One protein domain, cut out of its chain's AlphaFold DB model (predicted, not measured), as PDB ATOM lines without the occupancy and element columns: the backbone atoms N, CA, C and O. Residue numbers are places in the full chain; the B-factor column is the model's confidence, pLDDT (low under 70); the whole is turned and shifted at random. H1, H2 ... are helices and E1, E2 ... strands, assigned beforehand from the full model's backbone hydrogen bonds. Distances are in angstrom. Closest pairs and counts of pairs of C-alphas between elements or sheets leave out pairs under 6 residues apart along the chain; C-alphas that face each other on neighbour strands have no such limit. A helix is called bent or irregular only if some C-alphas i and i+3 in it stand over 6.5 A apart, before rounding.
ATOM      1  N   VAL A   8      14.297  10.601  99.257       97.19
ATOM      2  CA  VAL A   8      14.011   9.786 100.439       97.19
ATOM      3  C   VAL A   8      14.694  10.416 101.647       97.19
ATOM      4  O   VAL A   8      15.922  10.471 101.720       97.19
ATOM      5  N   LEU A   9      13.901  10.889 102.607       96.94
ATOM      6  CA  LEU A   9      14.397  11.498 103.836       96.94
ATOM      7  C   LEU A   9      14.527  10.441 104.928       96.94
ATOM      8  O   LEU A   9      13.532   9.890 105.387       96.94
ATOM      9  N   CYS A  10      15.759  10.179 105.364       96.94
ATOM     10  CA  CYS A  10      16.031   9.346 106.530       96.94
ATOM     11  C   CYS A  10      16.349  10.234 107.731       96.94
ATOM     12  O   CYS A  10      17.289  11.025 107.668       96.94
ATOM     13  N   THR A  11      15.633  10.068 108.840       95.69
ATOM     14  CA  THR A  11      15.961  10.758 110.096       95.69
ATOM     15  C   THR A  11      16.366   9.759 111.170       95.69
ATOM     16  O   THR A  11      15.996   8.579 111.143       95.69
ATOM     17  N   ARG A  12      17.191  10.224 112.108       94.94
ATOM     18  CA  ARG A  12      17.602   9.453 113.275       94.94
ATOM     19  C   ARG A  12      17.626  10.358 114.490       94.94
ATOM     20  O   ARG A  12      18.312  11.376 114.488       94.94
ATOM     21  N   THR A  13      16.889   9.956 115.507       93.31
ATOM     22  CA  THR A  13      16.939  10.519 116.851       93.31
ATOM     23  C   THR A  13      17.584   9.493 117.789       93.31
ATOM     24  O   THR A  13      18.004   8.417 117.352       93.31
ATOM     25  N   SER A  14      17.687   9.813 119.078       90.69
ATOM     26  CA  SER A  14      18.090   8.841 120.102       90.69
ATOM     27  C   SER A  14      17.094   7.688 120.256       90.69
ATOM     28  O   SER A  14      17.484   6.619 120.714       90.69
ATOM     29  N   GLU A  15      15.831   7.898 119.875       88.12
ATOM     30  CA  GLU A  15      14.720   6.974 120.137       88.12
ATOM     31  C   GLU A  15      14.190   6.294 118.869       88.12
ATOM     32  O   GLU A  15      13.655   5.193 118.941       88.12
ATOM     33  N   SER A  16      14.351   6.916 117.697       91.81
ATOM     34  CA  SER A  16      13.746   6.445 116.450       91.81
ATOM     35  C   SER A  16      14.659   6.620 115.240       91.81
ATOM     36  O   SER A  16      15.459   7.552 115.142       91.81
ATOM     37  N   SER A  17      14.528   5.714 114.270       96.69
ATOM     38  CA  SER A  17      15.067   5.899 112.923       96.69
ATOM     39  C   SER A  17      13.909   5.789 111.947       96.69
ATOM     40  O   SER A  17      13.219   4.775 111.934       96.69
ATOM     41  N   THR A  18      13.711   6.819 111.131       97.94
ATOM     42  CA  THR A  18      12.573   6.888 110.212       97.94
ATOM     43  C   THR A  18      13.025   7.075 108.771       97.94
ATOM     44  O   THR A  18      14.168   7.469 108.511       97.94
ATOM     45  N   ILE A  19      12.132   6.766 107.837       98.31
ATOM     46  CA  ILE A  19      12.311   6.956 106.402       98.31
ATOM     47  C   ILE A  19      11.014   7.495 105.793       98.31
ATOM     48  O   ILE A  19       9.927   7.022 106.112       98.31
ATOM     49  N   ARG A  20      11.114   8.506 104.928       97.94
ATOM     50  CA  ARG A  20       9.967   9.157 104.286       97.94
ATOM     51  C   ARG A  20      10.207   9.320 102.786       97.94
ATOM     52  O   ARG A  20      11.221   9.919 102.418       97.94
ATOM     53  N   PRO A  21       9.288   8.863 101.924       97.94
ATOM     54  CA  PRO A  21       9.314   9.225 100.514       97.94
ATOM     55  C   PRO A  21       8.806  10.661 100.326       97.94
ATOM     56  O   PRO A  21       7.764  11.037 100.870       97.94
ATOM     57  N   VAL A  22       9.543  11.451  99.551       97.56
ATOM     58  CA  VAL A  22       9.203  12.830  99.194       97.56
ATOM     59  C   VAL A  22       9.303  12.998  97.684       97.56
ATOM     60  O   VAL A  22      10.287  12.590  97.068       97.56
ATOM     61  N   ASP A  23       8.282  13.605  97.095       96.44
ATOM     62  CA  ASP A  23       8.236  13.927  95.670       96.44
ATOM     63  C   ASP A  23       8.306  15.451  95.469       96.44
ATOM     64  O   ASP A  23       7.754  16.207  96.274       96.44
ATOM     65  N   LEU A  24       9.034  15.914  94.449       95.12
ATOM     66  CA  LEU A  24       9.203  17.338  94.165       95.12
ATOM     67  C   LEU A  24       8.260  17.773  93.044       95.12
ATOM     68  O   LEU A  24       8.405  17.384  91.885       95.12
ATOM     69  N   LYS A  25       7.361  18.699  93.375       93.12
ATOM     70  CA  LYS A  25       6.369  19.246  92.450       93.12
ATOM     71  C   LYS A  25       6.630  20.723  92.184       93.12
ATOM     72  O   LYS A  25       6.793  21.521  93.105       93.12
ATOM     73  N   THR A  26       6.722  21.087  90.907       89.50
ATOM     74  CA  THR A  26       7.047  22.455  90.442       89.50
ATOM     75  C   THR A  26       5.855  23.153  89.786       89.50
ATOM     76  O   THR A  26       5.992  24.223  89.188       89.50
ATOM     77  N   GLU A  27       4.664  22.566  89.910       80.56
ATOM     78  CA  GLU A  27       3.401  23.084  89.411       80.56
ATOM     79  C   GLU A  27       3.211  24.558  89.809       80.56
ATOM     80  O   GLU A  27       3.427  24.976  90.947       80.56
ATOM     81  N   GLY A  28       2.822  25.378  88.831       69.00
ATOM     82  CA  GLY A  28       2.577  26.805  89.033       69.00
ATOM     83  C   GLY A  28       3.823  27.703  89.041       69.00
ATOM     84  O   GLY A  28       3.653  28.922  89.031       69.00
ATOM     85  N   ALA A  29       5.047  27.163  88.960       72.75
ATOM     86  CA  ALA A  29       6.266  27.979  88.855       72.75
ATOM     87  C   ALA A  29       6.269  28.876  87.601       72.75
ATOM     88  O   ALA A  29       6.624  30.049  87.678       72.75
ATOM     89  N   GLY A  30       5.775  28.371  86.464       64.94
ATOM     90  CA  GLY A  30       5.644  29.164  85.233       64.94
ATOM     91  C   GLY A  30       4.672  30.345  85.359       64.94
ATOM     92  O   GLY A  30       4.911  31.407  84.791       64.94
ATOM     93  N   ARG A  31       3.625  30.212  86.187       65.25
ATOM     94  CA  ARG A  31       2.602  31.257  86.385       65.25
ATOM     95  C   ARG A  31       3.111  32.429  87.227       65.25
ATOM     96  O   ARG A  31       2.539  33.513  87.154       65.25
ATOM     97  N   MET A  32       4.208  32.243  87.972       61.94
ATOM     98  CA  MET A  32       4.853  33.317  88.736       61.94
ATOM     99  C   MET A  32       5.450  34.399  87.827       61.94
ATOM    100  O   MET A  32       5.465  35.566  88.205       61.94
ATOM    101  N   SER A  33       5.911  34.029  86.625       61.25
ATOM    102  CA  SER A  33       6.476  34.983  85.660       61.25
ATOM    103  C   SER A  33       5.408  35.741  84.864       61.25
ATOM    104  O   SER A  33       5.716  36.776  84.277       61.25
ATOM    105  N   GLU A  34       4.171  35.240  84.825       61.38
ATOM    106  CA  GLU A  34       3.081  35.769  83.989       61.38
ATOM    107  C   GLU A  34       2.102  36.670  84.768       61.38
ATOM    108  O   GLU A  34       1.085  37.096  84.230       61.38
ATOM    109  N   GLY A  35       2.384  36.967  86.044       55.38
ATOM    110  CA  GLY A  35       1.529  37.817  86.884       55.38
ATOM    111  C   GLY A  35       0.183  37.185  87.267       55.38
ATOM    112  O   GLY A  35      -0.680  37.868  87.818       55.38
ATOM    113  N   GLY A  36      -0.014  35.893  86.988       58.81
ATOM    114  CA  GLY A  36      -1.204  35.151  87.389       58.81
ATOM    115  C   GLY A  36      -1.165  34.774  88.871       58.81
ATOM    116  O   GLY A  36      -0.119  34.404  89.402       58.81
ATOM    117  N   SER A  37      -2.315  34.816  89.547       66.50
ATOM    118  CA  SER A  37      -2.437  34.298  90.912       66.50
ATOM    119  C   SER A  37      -2.204  32.783  90.915       66.50
ATOM    120  O   SER A  37      -2.956  32.029  90.294       66.50
ATOM    121  N   ASN A  38      -1.156  32.330  91.602       79.25
ATOM    122  CA  ASN A  38      -0.931  30.914  91.863       79.25
ATOM    123  C   ASN A  38      -1.583  30.553  93.204       79.25
ATOM    124  O   ASN A  38      -1.139  31.021  94.249       79.25
ATOM    125  N   GLU A  39      -2.627  29.726  93.173       86.62
ATOM    126  CA  GLU A  39      -3.398  29.310  94.354       86.62
ATOM    127  C   GLU A  39      -2.536  28.610  95.419       86.62
ATOM    128  O   GLU A  39      -2.827  28.709  96.610       86.62
ATOM    129  N   LEU A  40      -1.419  27.984  95.023       89.19
ATOM    130  CA  LEU A  40      -0.456  27.407  95.966       89.19
ATOM    131  C   LEU A  40       0.210  28.475  96.845       89.19
ATOM    132  O   LEU A  40       0.548  28.192  97.991       89.19
ATOM    133  N   LEU A  41       0.355  29.720  96.367       89.12
ATOM    134  CA  LEU A  41       0.930  30.814  97.163       89.12
ATOM    135  C   LEU A  41       0.053  31.201  98.358       89.12
ATOM    136  O   LEU A  41       0.568  31.798  99.301       89.12
ATOM    137  N   ALA A  42      -1.232  30.826  98.373       88.44
ATOM    138  CA  ALA A  42      -2.099  31.031  99.534       88.44
ATOM    139  C   ALA A  42      -1.588  30.300 100.792       88.44
ATOM    140  O   ALA A  42      -1.924  30.691 101.906       88.44
ATOM    141  N   ALA A  43      -0.762  29.263 100.624       90.25
ATOM    142  CA  ALA A  43      -0.140  28.525 101.718       90.25
ATOM    143  C   ALA A  43       1.229  29.085 102.152       90.25
ATOM    144  O   ALA A  43       1.821  28.565 103.102       90.25
ATOM    145  N   LEU A  44       1.769  30.112 101.481       89.69
ATOM    146  CA  LEU A  44       3.103  30.640 101.776       89.69
ATOM    147  C   LEU A  44       3.190  31.150 103.226       89.69
ATOM    148  O   LEU A  44       2.370  31.951 103.664       89.69
ATOM    149  N   GLY A  45       4.199  30.685 103.969       88.88
ATOM    150  CA  GLY A  45       4.387  31.029 105.385       88.88
ATOM    151  C   GLY A  45       3.497  30.255 106.365       88.88
ATOM    152  O   GLY A  45       3.547  30.513 107.563       88.88
ATOM    153  N   SER A  46       2.690  29.302 105.892       93.44
ATOM    154  CA  SER A  46       2.010  28.352 106.775       93.44
ATOM    155  C   SER A  46       3.024  27.432 107.463       93.44
ATOM    156  O   SER A  46       3.963  26.953 106.829       93.44
ATOM    157  N   GLU A  47       2.770  27.114 108.733       93.25
ATOM    158  CA  GLU A  47       3.528  26.147 109.547       93.25
ATOM    159  C   GLU A  47       2.822  24.777 109.630       93.25
ATOM    160  O   GLU A  47       3.285  23.857 110.303       93.25
ATOM    161  N   LYS A  48       1.667  24.608 108.964       95.00
ATOM    162  CA  LYS A  48       0.956  23.321 108.949       95.00
ATOM    163  C   LYS A  48       1.812  22.257 108.265       95.00
ATOM    164  O   LYS A  48       2.365  22.515 107.196       95.00
ATOM    165  N   THR A  49       1.858  21.058 108.838       94.31
ATOM    166  CA  THR A  49       2.544  19.904 108.239       94.31
ATOM    167  C   THR A  49       1.755  19.308 107.074       94.31
ATOM    168  O   THR A  49       2.351  18.927 106.077       94.31
ATOM    169  N   GLY A  50       0.426  19.260 107.180       95.88
ATOM    170  CA  GLY A  50      -0.481  18.873 106.095       95.88
ATOM    171  C   GLY A  50      -0.871  20.042 105.178       95.88
ATOM    172  O   GLY A  50      -0.301  21.136 105.295       95.88
ATOM    173  N   PRO A  51      -1.855  19.839 104.281       96.50
ATOM    174  CA  PRO A  51      -2.305  20.870 103.354       96.50
ATOM    175  C   PRO A  51      -2.858  22.092 104.100       96.50
ATOM    176  O   PRO A  51      -3.585  21.992 105.093       96.50
ATOM    177  N   ALA A  52      -2.490  23.271 103.617       96.25
ATOM    178  CA  ALA A  52      -2.882  24.567 104.150       96.25
ATOM    179  C   ALA A  52      -3.874  25.309 103.244       96.25
ATOM    180  O   ALA A  52      -4.523  26.239 103.719       96.25
ATOM    181  N   CYS A  53      -4.022  24.886 101.985       93.81
ATOM    182  CA  CYS A  53      -5.032  25.371 101.047       93.81
ATOM    183  C   CYS A  53      -5.535  24.243 100.128       93.81
ATOM    184  O   CYS A  53      -4.912  23.183 100.028       93.81
ATOM    185  N   GLU A  54      -6.642  24.493  99.423       94.31
ATOM    186  CA  GLU A  54      -7.252  23.529  98.493       94.31
ATOM    187  C   GLU A  54      -6.315  23.134  97.345       94.31
ATOM    188  O   GLU A  54      -6.332  21.990  96.903       94.31
ATOM    189  N   ALA A  55      -5.440  24.039  96.893       93.25
ATOM    190  CA  ALA A  55      -4.469  23.729  95.847       93.25
ATOM    191  C   ALA A  55      -3.401  22.718  96.312       93.25
ATOM    192  O   ALA A  55      -3.004  21.843  95.537       93.25
ATOM    193  N   GLU A  56      -2.957  22.790  97.575       95.19
ATOM    194  CA  GLU A  56      -2.067  21.773  98.154       95.19
ATOM    195  C   GLU A  56      -2.799  20.425  98.253       95.19
ATOM    196  O   GLU A  56      -2.254  19.404  97.835       95.19
ATOM    197  N   GLU A  57      -4.056  20.411  98.713       95.81
ATOM    198  CA  GLU A  57      -4.864  19.185  98.773       95.81
ATOM    199  C   GLU A  57      -5.099  18.571  97.382       95.81
ATOM    200  O   GLU A  57      -4.921  17.368  97.187       95.81
ATOM    201  N   GLY A  58      -5.434  19.397  96.390       94.25
ATOM    202  CA  GLY A  58      -5.599  18.978  95.001       94.25
ATOM    203  C   GLY A  58      -4.318  18.381  94.418       94.25
ATOM    204  O   GLY A  58      -4.377  17.363  93.727       94.25
ATOM    205  N   THR A  59      -3.158  18.952  94.759       94.19
ATOM    206  CA  THR A  59      -1.847  18.419  94.353       94.19
ATOM    207  C   THR A  59      -1.604  17.034  94.956       94.19
ATOM    208  O   THR A  59      -1.198  16.119  94.239       94.19
ATOM    209  N   LEU A  60      -1.911  16.839  96.243       95.75
ATOM    210  CA  LEU A  60      -1.818  15.525  96.887       95.75
ATOM    211  C   LEU A  60      -2.727  14.506  96.182       95.75
ATOM    212  O   LEU A  60      -2.237  13.485  95.698       95.75
ATOM    213  N   ARG A  61      -4.020  14.821  96.011       94.50
ATOM    214  CA  ARG A  61      -5.003  13.939  95.348       94.50
ATOM    215  C   ARG A  61      -4.611  13.572  93.915       94.50
ATOM    216  O   ARG A  61      -4.847  12.439  93.480       94.50
ATOM    217  N   GLN A  62      -4.015  14.510  93.177       92.94
ATOM    218  CA  GLN A  62      -3.535  14.285  91.813       92.94
ATOM    219  C   GLN A  62      -2.406  13.247  91.765       92.94
ATOM    220  O   GLN A  62      -2.391  12.411  90.863       92.94
ATOM    221  N   HIS A  63      -1.493  13.273  92.736       93.69
ATOM    222  CA  HIS A  63      -0.301  12.415  92.773       93.69
ATOM    223  C   HIS A  63      -0.428  11.230  93.742       93.69
ATOM    224  O   HIS A  63       0.542  10.522  94.016       93.69
ATOM    225  N   ARG A  64      -1.646  10.963  94.225       94.88
ATOM    226  CA  ARG A  64      -1.936   9.981  95.277       94.88
ATOM    227  C   ARG A  64      -1.405   8.574  95.008       94.88
ATOM    228  O   ARG A  64      -0.783   7.973  95.878       94.88
ATOM    229  N   MET A  65      -1.576   8.067  93.785       94.44
ATOM    230  CA  MET A  65      -1.164   6.707  93.416       94.44
ATOM    231  C   MET A  65       0.359   6.559  93.388       94.44
ATOM    232  O   MET A  65       0.891   5.532  93.805       94.44
ATOM    233  N   GLN A  66       1.066   7.599  92.935       92.88
ATOM    234  CA  GLN A  66       2.527   7.634  92.928       92.88
ATOM    235  C   GLN A  66       3.063   7.539  94.365       92.88
ATOM    236  O   GLN A  66       3.917   6.706  94.667       92.88
ATOM    237  N   LEU A  67       2.504   8.342  95.268       95.12
ATOM    238  CA  LEU A  67       2.923   8.397  96.667       95.12
ATOM    239  C   LEU A  67       2.536   7.139  97.452       95.12
ATOM    240  O   LEU A  67       3.345   6.650  98.242       95.12
ATOM    241  N   ALA A  68       1.353   6.571  97.198       96.69
ATOM    242  CA  ALA A  68       0.929   5.296  97.772       96.69
ATOM    243  C   ALA A  68       1.874   4.152  97.365       96.69
ATOM    244  O   ALA A  68       2.309   3.369  98.212       96.69
ATOM    245  N   LEU A  69       2.274   4.097  96.087       95.88
ATOM    246  CA  LEU A  69       3.263   3.135  95.596       95.88
ATOM    247  C   LEU A  69       4.620   3.297  96.291       95.88
ATOM    248  O   LEU A  69       5.215   2.297  96.695       95.88
ATOM    249  N   TYR A  70       5.106   4.531  96.450       96.75
ATOM    250  CA  TYR A  70       6.374   4.808  97.131       96.75
ATOM    251  C   TYR A  70       6.341   4.385  98.594       96.75
ATOM    252  O   TYR A  70       7.253   3.698  99.056       96.75
ATOM    253  N   TYR A  71       5.272   4.753  99.301       97.56
ATOM    254  CA  TYR A  71       5.065   4.355 100.685       97.56
ATOM    255  C   TYR A  71       5.063   2.832 100.813       97.56
ATOM    256  O   TYR A  71       5.856   2.281 101.568       97.56
ATOM    257  N   ARG A  72       4.260   2.128 100.005       96.81
ATOM    258  CA  ARG A  72       4.168   0.667 100.079       96.81
ATOM    259  C   ARG A  72       5.481  -0.031  99.727       96.81
ATOM    260  O   ARG A  72       5.814  -1.038 100.351       96.81
ATOM    261  N   ALA A  73       6.242   0.493  98.764       95.69
ATOM    262  CA  ALA A  73       7.559  -0.036  98.422       95.69
ATOM    263  C   ALA A  73       8.537   0.080  99.601       95.69
ATOM    264  O   ALA A  73       9.167  -0.912  99.967       95.69
ATOM    265  N   LEU A  74       8.626   1.257 100.231       96.94
ATOM    266  CA  LEU A  74       9.481   1.457 101.403       96.94
ATOM    267  C   LEU A  74       9.019   0.617 102.596       96.94
ATOM    268  O   LEU A  74       9.852  -0.041 103.216       96.94
ATOM    269  N   SER A  75       7.712   0.567 102.869       97.62
ATOM    270  CA  SER A  75       7.138  -0.272 103.927       97.62
ATOM    271  C   SER A  75       7.464  -1.745 103.714       97.62
ATOM    272  O   SER A  75       7.892  -2.411 104.649       97.62
ATOM    273  N   SER A  76       7.366  -2.244 102.479       96.81
ATOM    274  CA  SER A  76       7.724  -3.633 102.156       96.81
ATOM    275  C   SER A  76       9.214  -3.911 102.379       96.81
ATOM    276  O   SER A  76       9.575  -4.961 102.903       96.81
ATOM    277  N   ILE A  77      10.091  -2.970 102.010       96.12
ATOM    278  CA  ILE A  77      11.543  -3.106 102.195       96.12
ATOM    279  C   ILE A  77      11.906  -3.116 103.683       96.12
ATOM    280  O   ILE A  77      12.658  -3.984 104.122       96.12
ATOM    281  N   GLU A  78      11.402  -2.159 104.463       97.81
ATOM    282  CA  GLU A  78      11.708  -2.070 105.894       97.81
ATOM    283  C   GLU A  78      11.072  -3.229 106.680       97.81
ATOM    284  O   GLU A  78      11.710  -3.768 107.584       97.81
ATOM    285  N   HIS A  79       9.892  -3.706 106.271       97.94
ATOM    286  CA  HIS A  79       9.285  -4.909 106.839       97.94
ATOM    287  C   HIS A  79      10.126  -6.165 106.570       97.94
ATOM    288  O   HIS A  79      10.455  -6.891 107.503       97.94
ATOM    289  N   ALA A  80      10.588  -6.378 105.333       97.94
ATOM    290  CA  ALA A  80      11.463  -7.510 105.011       97.94
ATOM    291  C   ALA A  80      12.791  -7.468 105.795       97.94
ATOM    292  O   ALA A  80      13.328  -8.502 106.193       97.94
ATOM    293  N   ARG A  81      13.331  -6.267 106.060       97.62
ATOM    294  CA  ARG A  81      14.503  -6.100 106.939       97.62
ATOM    295  C   ARG A  81      14.186  -6.510 108.372       97.62
ATOM    296  O   ARG A  81      14.996  -7.205 108.982       97.62
ATOM    297  N   GLN A  82      13.031  -6.097 108.891       97.19
ATOM    298  CA  GLN A  82      12.569  -6.471 110.224       97.19
ATOM    299  C   GLN A  82      12.409  -7.993 110.355       97.19
ATOM    300  O   GLN A  82      12.930  -8.570 111.309       97.19
ATOM    301  N   GLU A  83      11.766  -8.649 109.387       98.06
ATOM    302  CA  GLU A  83      11.604 -10.112 109.351       98.06
ATOM    303  C   GLU A  83      12.951 -10.849 109.303       98.06
ATOM    304  O   GLU A  83      13.118 -11.894 109.929       98.06
ATOM    305  N   ALA A  84      13.944 -10.276 108.620       97.81
ATOM    306  CA  ALA A  84      15.307 -10.802 108.566       97.81
ATOM    307  C   ALA A  84      16.153 -10.492 109.822       97.81
ATOM    308  O   ALA A  84      17.344 -10.810 109.848       97.81
ATOM    309  N   GLY A  85      15.586  -9.843 110.848       97.38
ATOM    310  CA  GLY A  85      16.309  -9.438 112.058       97.38
ATOM    311  C   GLY A  85      17.351  -8.337 111.825       97.38
ATOM    312  O   GLY A  85      18.265  -8.161 112.632       97.38
ATOM    313  N   LEU A  86      17.246  -7.600 110.717       97.25
ATOM    314  CA  LEU A  86      18.136  -6.494 110.378       97.25
ATOM    315  C   LEU A  86      17.624  -5.175 110.981       97.25
ATOM    316  O   LEU A  86      16.422  -5.012 111.211       97.25
ATOM    317  N   PRO A  87      18.506  -4.173 111.180       94.69
ATOM    318  CA  PRO A  87      18.066  -2.828 111.526       94.69
ATOM    319  C   PRO A  87      17.095  -2.299 110.469       94.69
ATOM    320  O   PRO A  87      17.437  -2.269 109.279       94.69
ATOM    321  N   HIS A  88      15.922  -1.868 110.921       95.81
ATOM    322  CA  HIS A  88      14.854  -1.311 110.101       95.81
ATOM    323  C   HIS A  88      14.491   0.100 110.577       95.81
ATOM    324  O   HIS A  88      14.978   0.572 111.611       95.81
ATOM    325  N   ARG A  89      13.676   0.789 109.786       97.19
ATOM    326  CA  ARG A  89      13.188   2.142 110.046       97.19
ATOM    327  C   ARG A  89      11.671   2.168 110.019       97.19
ATOM    328  O   ARG A  89      11.044   1.431 109.266       97.19
ATOM    329  N   GLU A  90      11.099   3.075 110.795       97.56
ATOM    330  CA  GLU A  90       9.684   3.409 110.685       97.56
ATOM    331  C   GLU A  90       9.439   4.187 109.385       97.56
ATOM    332  O   GLU A  90      10.104   5.193 109.117       97.56
ATOM    333  N   VAL A  91       8.495   3.722 108.567       98.06
ATOM    334  CA  VAL A  91       8.129   4.402 107.322       98.06
ATOM    335  C   VAL A  91       7.055   5.441 107.611       98.06
ATOM    336  O   VAL A  91       5.913   5.106 107.925       98.06
ATOM    337  N   LEU A  92       7.424   6.713 107.488       97.94
ATOM    338  CA  LEU A  92       6.499   7.826 107.669       97.94
ATOM    339  C   LEU A  92       5.646   8.033 106.419       97.94
ATOM    340  O   LEU A  92       6.048   7.694 105.302       97.94
ATOM    341  N   ARG A  93       4.486   8.668 106.613       97.69
ATOM    342  CA  ARG A  93       3.595   9.081 105.523       97.69
ATOM    343  C   ARG A  93       4.363   9.888 104.464       97.69
ATOM    344  O   ARG A  93       5.253  10.664 104.835       97.69
ATOM    345  N   PRO A  94       4.032   9.712 103.172       97.88
ATOM    346  CA  PRO A  94       4.672  10.450 102.092       97.88
ATOM    347  C   PRO A  94       4.495  11.964 102.249       97.88
ATOM    348  O   PRO A  94       3.621  12.436 102.978       97.88
ATOM    349  N   ALA A  95       5.303  12.736 101.532       97.88
ATOM    350  CA  ALA A  95       5.101  14.175 101.409       97.88
ATOM    351  C   ALA A  95       5.391  14.671  99.988       97.88
ATOM    352  O   ALA A  95       6.140  14.042  99.242       97.88
ATOM    353  N   ILE A  96       4.828  15.826  99.636       97.31
ATOM    354  CA  ILE A  96       5.207  16.575  98.437       97.31
ATOM    355  C   ILE A  96       5.952  17.836  98.862       97.31
ATOM    356  O   ILE A  96       5.455  18.604  99.685       97.31
ATOM    357  N   LEU A  97       7.124  18.077  98.280       96.94
ATOM    358  CA  LEU A  97       7.784  19.376  98.339       96.94
ATOM    359  C   LEU A  97       7.219  20.267  97.229       96.94
ATOM    360  O   LEU A  97       7.443  20.017  96.045       96.94
ATOM    361  N   ILE A  98       6.484  21.308  97.616       95.19
ATOM    362  CA  ILE A  98       5.892  22.275  96.692       95.19
ATOM    363  C   ILE A  98       6.936  23.339  96.358       95.19
ATOM    364  O   ILE A  98       7.275  24.182  97.187       95.19
ATOM    365  N   GLY A  99       7.437  23.331  95.125       92.12
ATOM    366  CA  GLY A  99       8.550  24.181  94.701       92.12
ATOM    367  C   GLY A  99       8.277  25.682  94.823       92.12
ATOM    368  O   GLY A  99       9.182  26.438  95.161       92.12
ATOM    369  N   VAL A 100       7.033  26.123  94.602       91.00
ATOM    370  CA  VAL A 100       6.676  27.554  94.635       91.00
ATOM    371  C   VAL A 100       6.581  28.142  96.046       91.00
ATOM    372  O   VAL A 100       6.769  29.344  96.207       91.00
ATOM    373  N   THR A 101       6.301  27.327  97.068       92.06
ATOM    374  CA  THR A 101       6.213  27.780  98.471       92.06
ATOM    375  C   THR A 101       7.347  27.257  99.347       92.06
ATOM    376  O   THR A 101       7.523  27.742 100.462       92.06
ATOM    377  N   GLY A 102       8.096  26.255  98.880       93.19
ATOM    378  CA  GLY A 102       9.096  25.529  99.662       93.19
ATOM    379  C   GLY A 102       8.504  24.632 100.752       93.19
ATOM    380  O   GLY A 102       9.256  24.025 101.514       93.19
ATOM    381  N   ARG A 103       7.174  24.535 100.857       95.38
ATOM    382  CA  ARG A 103       6.512  23.736 101.891       95.38
ATOM    383  C   ARG A 103       6.597  22.251 101.561       95.38
ATOM    384  O   ARG A 103       6.291  21.836 100.446       95.38
ATOM    385  N   MET A 104       6.967  21.450 102.559       96.25
ATOM    386  CA  MET A 104       6.824  19.998 102.518       96.25
ATOM    387  C   MET A 104       5.463  19.633 103.110       96.25
ATOM    388  O   MET A 104       5.268  19.711 104.320       96.25
ATOM    389  N   VAL A 105       4.531  19.261 102.241       97.44
ATOM    390  CA  VAL A 105       3.150  18.946 102.598       97.44
ATOM    391  C   VAL A 105       3.033  17.444 102.820       97.44
ATOM    392  O   VAL A 105       3.135  16.652 101.883       97.44
ATOM    393  N   GLU A 106       2.858  17.049 104.075       97.50
ATOM    394  CA  GLU A 106       2.655  15.664 104.483       97.50
ATOM    395  C   GLU A 106       1.264  15.169 104.091       97.50
ATOM    396  O   GLU A 106       0.262  15.874 104.227       97.50
ATOM    397  N   TYR A 107       1.214  13.923 103.629       96.50
ATOM    398  CA  TYR A 107      -0.019  13.266 103.231       96.50
ATOM    399  C   TYR A 107      -0.937  13.031 104.444       96.50
ATOM    400  O   TYR A 107      -0.504  12.392 105.413       96.50
ATOM    401  N   PRO A 108      -2.200  13.498 104.421       97.25
ATOM    402  CA  PRO A 108      -3.187  13.152 105.440       97.25
ATOM    403  C   PRO A 108      -3.354  11.631 105.576       97.25
ATOM    404  O   PRO A 108      -3.185  10.882 104.615       97.25
ATOM    405  N   GLU A 109      -3.614  11.160 106.797       96.31
ATOM    406  CA  GLU A 109      -3.662   9.723 107.107       96.31
ATOM    407  C   GLU A 109      -4.844   9.023 106.428       96.31
ATOM    408  O   GLU A 109      -4.679   7.966 105.821       96.31
ATOM    409  N   ASP A 110      -6.015   9.651 106.481       96.31
ATOM    410  CA  ASP A 110      -7.236   9.228 105.801       96.31
ATOM    411  C   ASP A 110      -7.032   9.126 104.285       96.31
ATOM    412  O   ASP A 110      -7.337   8.093 103.689       96.31
ATOM    413  N   MET A 111      -6.417  10.146 103.683       96.12
ATOM    414  CA  MET A 111      -6.126  10.166 102.250       96.12
ATOM    415  C   MET A 111      -5.106   9.089 101.854       96.12
ATOM    416  O   MET A 111      -5.221   8.491 100.783       96.12
ATOM    417  N   LEU A 112      -4.095   8.829 102.695       97.19
ATOM    418  CA  LEU A 112      -3.129   7.755 102.447       97.19
ATOM    419  C   LEU A 112      -3.820   6.395 102.480       97.19
ATOM    420  O   LEU A 112      -3.581   5.579 101.595       97.19
ATOM    421  N   LYS A 113      -4.672   6.163 103.482       97.06
ATOM    422  CA  LYS A 113      -5.409   4.910 103.623       97.06
ATOM    423  C   LYS A 113      -6.293   4.646 102.406       97.06
ATOM    424  O   LYS A 113      -6.149   3.599 101.788       97.06
ATOM    425  N   GLU A 114      -7.110   5.623 102.013       97.25
ATOM    426  CA  GLU A 114      -7.944   5.546 100.804       97.25
ATOM    427  C   GLU A 114      -7.103   5.209  99.561       97.25
ATOM    428  O   GLU A 114      -7.451   4.332  98.774       97.25
ATOM    429  N   SER A 115      -5.944   5.857  99.421       96.94
ATOM    430  CA  SER A 115      -5.051   5.643  98.278       96.94
ATOM    431  C   SER A 115      -4.382   4.263  98.283       96.94
ATOM    432  O   SER A 115      -4.072   3.732  97.218       96.94
ATOM    433  N   LEU A 116      -4.110   3.685  99.454       97.62
ATOM    434  CA  LEU A 116      -3.559   2.333  99.570       97.62
ATOM    435  C   LEU A 116      -4.617   1.274  99.249       97.62
ATOM    436  O   LEU A 116      -4.311   0.342  98.506       97.62
ATOM    437  N   ASP A 117      -5.845   1.462  99.732       97.44
ATOM    438  CA  ASP A 117      -6.971   0.572  99.439       97.44
ATOM    439  C   ASP A 117      -7.264   0.558  97.920       97.44
ATOM    440  O   ASP A 117      -7.297  -0.508  97.299       97.44
ATOM    441  N   GLU A 118      -7.345   1.736  97.281       95.38
ATOM    442  CA  GLU A 118      -7.512   1.867  95.818       95.38
ATOM    443  C   GLU A 118      -6.346   1.205  95.055       95.38
ATOM    444  O   GLU A 118      -6.547   0.502  94.059       95.38
ATOM    445  N   LEU A 119      -5.107   1.381  95.529       95.56
ATOM    446  CA  LEU A 119      -3.931   0.774  94.911       95.56
ATOM    447  C   LEU A 119      -3.980  -0.763  94.955       95.56
ATOM    448  O   LEU A 119      -3.622  -1.419  93.970       95.56
ATOM    449  N   ASP A 120      -4.404  -1.347  96.073       95.06
ATOM    450  CA  ASP A 120      -4.520  -2.798  96.228       95.06
ATOM    451  C   ASP A 120      -5.583  -3.380  95.282       95.06
ATOM    452  O   ASP A 120      -5.328  -4.388  94.610       95.06
ATOM    453  N   GLU A 121      -6.727  -2.708  95.135       94.31
ATOM    454  CA  GLU A 121      -7.775  -3.088  94.179       94.31
ATOM    455  C   GLU A 121      -7.290  -3.041  92.724       94.31
ATOM    456  O   GLU A 121      -7.521  -3.980  91.944       94.31
ATOM    457  N   LEU A 122      -6.574  -1.975  92.353       91.94
ATOM    458  CA  LEU A 122      -6.010  -1.806  91.013       91.94
ATOM    459  C   LEU A 122      -5.003  -2.906  90.683       91.94
ATOM    460  O   LEU A 122      -4.978  -3.432  89.565       91.94
ATOM    461  N   LEU A 123      -4.182  -3.300  91.649       92.00
ATOM    462  CA  LEU A 123      -3.179  -4.338  91.441       92.00
ATOM    463  C   LEU A 123      -3.771  -5.732  91.409       92.00
ATOM    464  O   LEU A 123      -3.357  -6.531  90.570       92.00
ATOM    465  N   ALA A 124      -4.762  -6.013  92.254       91.62
ATOM    466  CA  ALA A 124      -5.522  -7.250  92.170       91.62
ATOM    467  C   ALA A 124      -6.190  -7.381  90.792       91.62
ATOM    468  O   ALA A 124      -6.122  -8.437  90.160       91.62
ATOM    469  N   SER A 125      -6.775  -6.294  90.286       87.44
ATOM    470  CA  SER A 125      -7.387  -6.249  88.955       87.44
ATOM    471  C   SER A 125      -6.353  -6.454  87.844       87.44
ATOM    472  O   SER A 125      -6.544  -7.305  86.976       87.44
ATOM    473  N   THR A 126      -5.212  -5.766  87.924       87.94
ATOM    474  CA  THR A 126      -4.100  -5.911  86.970       87.94
ATOM    475  C   THR A 126      -3.553  -7.340  86.952       87.94
ATOM    476  O   THR A 126      -3.310  -7.902  85.886       87.94
ATOM    477  N   ALA A 127      -3.399  -7.967  88.121       89.38
ATOM    478  CA  ALA A 127      -2.939  -9.349  88.231       89.38
ATOM    479  C   ALA A 127      -3.938 -10.333  87.608       89.38
ATOM    480  O   ALA A 127      -3.531 -11.231  86.873       89.38
ATOM    481  N   ARG A 128      -5.247 -10.145  87.836       86.81
ATOM    482  CA  ARG A 128      -6.294 -10.963  87.197       86.81
ATOM    483  C   ARG A 128      -6.228 -10.863  85.675       86.81
ATOM    484  O   ARG A 128      -6.256 -11.898  85.013       86.81
ATOM    485  N   MET A 129      -6.101  -9.645  85.140       83.69
ATOM    486  CA  MET A 129      -5.956  -9.403  83.699       83.69
ATOM    487  C   MET A 129      -4.721 -10.092  83.119       83.69
ATOM    488  O   MET A 129      -4.800 -10.690  82.055       83.69
ATOM    489  N   ALA A 130      -3.589 -10.032  83.822       85.81
ATOM    490  CA  ALA A 130      -2.337 -10.614  83.350       85.81
ATOM    491  C   ALA A 130      -2.329 -12.153  83.369       85.81
ATOM    492  O   ALA A 130      -1.637 -12.767  82.560       85.81
ATOM    493  N   LEU A 131      -3.061 -12.778  84.296       85.94
ATOM    494  CA  LEU A 131      -3.057 -14.234  84.487       85.94
ATOM    495  C   LEU A 131      -4.139 -14.978  83.696       85.94
ATOM    496  O   LEU A 131      -4.074 -16.201  83.598       85.94
ATOM    497  N   SER A 132      -5.133 -14.280  83.152       77.56
ATOM    498  CA  SER A 132      -6.305 -14.923  82.552       77.56
ATOM    499  C   SER A 132      -6.324 -14.742  81.035       77.56
ATOM    500  O   SER A 132      -6.292 -13.615  80.550       77.56
ATOM    501  N   SER A 133      -6.421 -15.844  80.286       67.94
ATOM    502  CA  SER A 133      -6.481 -15.820  78.815       67.94
ATOM    503  C   SER A 133      -7.818 -15.313  78.268       67.94
ATOM    504  O   SER A 133      -7.836 -14.716  77.198       67.94
ATOM    505  N   ASP A 134      -8.916 -15.508  79.012       71.12
ATOM    506  CA  ASP A 134     -10.290 -15.291  78.537       71.12
ATOM    507  C   ASP A 134     -11.178 -14.606  79.598       71.12
ATOM    508  O   ASP A 134     -12.181 -15.164  80.046       71.12
ATOM    509  N   ILE A 135     -10.821 -13.393  80.047       72.56
ATOM    510  CA  ILE A 135     -11.748 -12.587  80.866       72.56
ATOM    511  C   ILE A 135     -12.719 -11.842  79.944       72.56
ATOM    512  O   ILE A 135     -12.269 -11.082  79.082       72.56
ATOM    513  N   PRO A 136     -14.043 -11.981  80.141       76.88
ATOM    514  CA  PRO A 136     -15.020 -11.175  79.423       76.88
ATOM    515  C   PRO A 136     -14.774  -9.677  79.625       76.88
ATOM    516  O   PRO A 136     -14.644  -9.204  80.753       76.88
ATOM    517  N   ILE A 137     -14.802  -8.905  78.534       71.44
ATOM    518  CA  ILE A 137     -14.653  -7.436  78.565       71.44
ATOM    519  C   ILE A 137     -15.702  -6.776  79.481       71.44
ATOM    520  O   ILE A 137     -15.450  -5.713  80.041       71.44
ATOM    521  N   SER A 138     -16.850  -7.423  79.707       76.06
ATOM    522  CA  SER A 138     -17.880  -6.961  80.647       76.06
ATOM    523  C   SER A 138     -17.382  -6.791  82.088       76.06
ATOM    524  O   SER A 138     -17.980  -6.023  82.834       76.06
ATOM    525  N   HIS A 139     -16.292  -7.457  82.484       75.06
ATOM    526  CA  HIS A 139     -15.681  -7.284  83.806       75.06
ATOM    527  C   HIS A 139     -14.879  -5.977  83.932       75.06
ATOM    528  O   HIS A 139     -14.542  -5.576  85.042       75.06
ATOM    529  N   PHE A 140     -14.594  -5.304  82.813       77.00
ATOM    530  CA  PHE A 140     -13.864  -4.037  82.743       77.00
ATOM    531  C   PHE A 140     -14.688  -3.004  81.971       77.00
ATOM    532  O   PHE A 140     -14.255  -2.454  80.956       77.00
ATOM    533  N   ALA A 141     -15.925  -2.791  82.423       80.56
ATOM    534  CA  ALA A 141     -16.837  -1.845  81.798       80.56
ATOM    535  C   ALA A 141     -16.235  -0.430  81.742       80.56
ATOM    536  O   ALA A 141     -15.513   0.003  82.642       80.56
ATOM    537  N   ARG A 142     -16.552   0.302  80.667       84.94
ATOM    538  CA  ARG A 142     -16.159   1.710  80.523       84.94
ATOM    539  C   ARG A 142     -16.784   2.541  81.645       84.94
ATOM    540  O   ARG A 142     -17.922   2.295  82.036       84.94
ATOM    541  N   LEU A 143     -16.046   3.541  82.122       87.00
ATOM    542  CA  LEU A 143     -16.512   4.451  83.169       87.00
ATOM    543  C   LEU A 143     -17.694   5.295  82.669       87.00
ATOM    544  O   LEU A 143     -17.681   5.772  81.533       87.00
ATOM    545  N   SER A 144     -18.692   5.500  83.526       86.81
ATOM    546  CA  SER A 144     -19.899   6.295  83.259       86.81
ATOM    547  C   SER A 144     -20.120   7.348  84.351       86.81
ATOM    548  O   SER A 144     -19.527   7.266  85.429       86.81
ATOM    549  N   GLY A 145     -20.999   8.322  84.102       86.19
ATOM    550  CA  GLY A 145     -21.343   9.354  85.089       86.19
ATOM    551  C   GLY A 145     -20.127  10.178  85.526       86.19
ATOM    552  O   GLY A 145     -19.290  10.530  84.703       86.19
ATOM    553  N   GLU A 146     -19.999  10.466  86.822       82.31
ATOM    554  CA  GLU A 146     -18.890  11.278  87.356       82.31
ATOM    555  C   GLU A 146     -17.510  10.629  87.150       82.31
ATOM    556  O   GLU A 146     -16.523  11.323  86.883       82.31
ATOM    557  N   ALA A 147     -17.436   9.294  87.178       82.00
ATOM    558  CA  ALA A 147     -16.190   8.554  86.972       82.00
ATOM    559  C   ALA A 147     -15.641   8.702  85.540       82.00
ATOM    560  O   ALA A 147     -14.439   8.545  85.316       82.00
ATOM    561  N   ALA A 148     -16.492   9.056  84.569       87.19
ATOM    562  CA  ALA A 148     -16.084   9.312  83.188       87.19
ATOM    563  C   ALA A 148     -15.087  10.476  83.057       87.19
ATOM    564  O   ALA A 148     -14.304  10.497  82.107       87.19
ATOM    565  N   SER A 149     -15.060  11.410  84.015       85.25
ATOM    566  CA  SER A 149     -14.119  12.543  84.025       85.25
ATOM    567  C   SER A 149     -12.646  12.104  83.997       85.25
ATOM    568  O   SER A 149     -11.788  12.806  83.460       85.25
ATOM    569  N   ALA A 150     -12.332  10.896  84.482       83.56
ATOM    570  CA  ALA A 150     -10.994  10.319  84.376       83.56
ATOM    571  C   ALA A 150     -10.532  10.147  82.913       83.56
ATOM    572  O   ALA A 150      -9.338  10.267  82.620       83.56
ATOM    573  N   CYS A 151     -11.460   9.918  81.973       86.75
ATOM    574  CA  CYS A 151     -11.147   9.789  80.549       86.75
ATOM    575  C   CYS A 151     -10.579  11.088  79.957       86.75
ATOM    576  O   CYS A 151      -9.729  11.018  79.074       86.75
ATOM    577  N   GLU A 152     -10.946  12.262  80.477       84.44
ATOM    578  CA  GLU A 152     -10.450  13.560  79.987       84.44
ATOM    579  C   GLU A 152      -8.938  13.733  80.166       84.44
ATOM    580  O   GLU A 152      -8.297  14.494  79.442       84.44
ATOM    581  N   LYS A 153      -8.355  13.016  81.132       82.75
ATOM    582  CA  LYS A 153      -6.918  13.027  81.435       82.75
ATOM    583  C   LYS A 153      -6.207  11.768  80.927       82.75
ATOM    584  O   LYS A 153      -4.981  11.702  80.979       82.75
ATOM    585  N   CYS A 154      -6.948  10.790  80.406       82.88
ATOM    586  CA  CYS A 154      -6.423   9.497  79.986       82.88
ATOM    587  C   CYS A 154      -5.698   9.589  78.628       82.88
ATOM    588  O   CYS A 154      -6.301  10.015  77.637       82.88
TER     589      CYS A 154
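This is residues 8 to 154 of the 169 residues of an uncharacterized protein of Candidatus Poseidoniales archaeon (UniProt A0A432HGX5). A small curled sheet of four strands has one face covered by the two arms of a bent helix, H3a and H3b, and a long helix, H4, crosses the near part of H3b about at right angles and runs away from the sheet. From the far end of H4 a thin tail with H5 and H6 folds back; its residues 130 to 138 and 144 to 150 stick out free. The printed part has 147 residues, with six named helices and four named strands in the order E1 E2 H1 H2 H3 E3 E4 H4 H5 H6; the mixed sheet runs E1 E2 E3 E4, and the class is mixed, helices and strands. The whole is loose and flat, with a radius of gyration of the C-alphas of 18.9 A and spans of 55 by 50 by 23 A.

E1, residues 8 to 12, and E2, residues 17 to 25, form an antiparallel hairpin, with N 9 and O 20 2.9 A apart. E3, residues 95 to 98, is parallel to E2, with N 97 and O 23 2.8 A apart. E4, residues 104 to 106, forms a hairpin with E3, with N 105 and O 96 2.8 A apart. E2, H1 at 29 to 32, H2 at 39 to 43, H3 at 54 to 83 and E3 make a strand-helix-strand unit, two parallel neighbour strands with helices between. H3 was assigned as one helix by its hydrogen bonds but is bent: C-alphas 62 and 65 are 8.1 A apart, and arms H3a, 54 to 62, and H3b, 65 to 83, stand at a steep tilt of 65 degrees. Both are on the same face of the sheet; H3b runs along E2, at 18 degrees on the local plane, with the closest C-alphas those of Pro 21 and Tyr 70, 6.3 A. H2 touches H3a, closest at the C-alphas of Leu 40 and Ala 55, 5.4 A. H4, residues 109 to 131, touches H3b with its residues 112 to 119 alone, about perpendicular at 87 degrees, closest at the C-alphas of Ala 68 and Leu 116, 5.7 A. H1, H5 at 137 to 140 and H6 at 145 to 153 touch no helix. Every O i to N i+4 pair is within hydrogen-bond range in H3a, H3b and H4; H2 has 0 of 1 but 2 of 2 O i to N i+3 pairs, H6 0 of 5 but 6 of 6, and H1 and H5 are too short for an i+4 pair.

E1 begins at C-alpha 8, (14.011, 9.786, 100.439), and E2 is 25.9 A long. H3b is 26.5 A long and H4 33.0 A, from C-alpha 109 at (-3.662, 9.723, 107.107). H6, 15.3 A, ends at C-alpha 153, (-6.918, 13.027, 81.435).

The C-alphas of Ser 14 and Pro 136 are the two farthest apart, 56.1 A. The printed part has no cut, and the link from H3 to E3 is long. Mean pLDDT of the printed part is 90.1; residues 28, 30 to 37 and 133 are under 70.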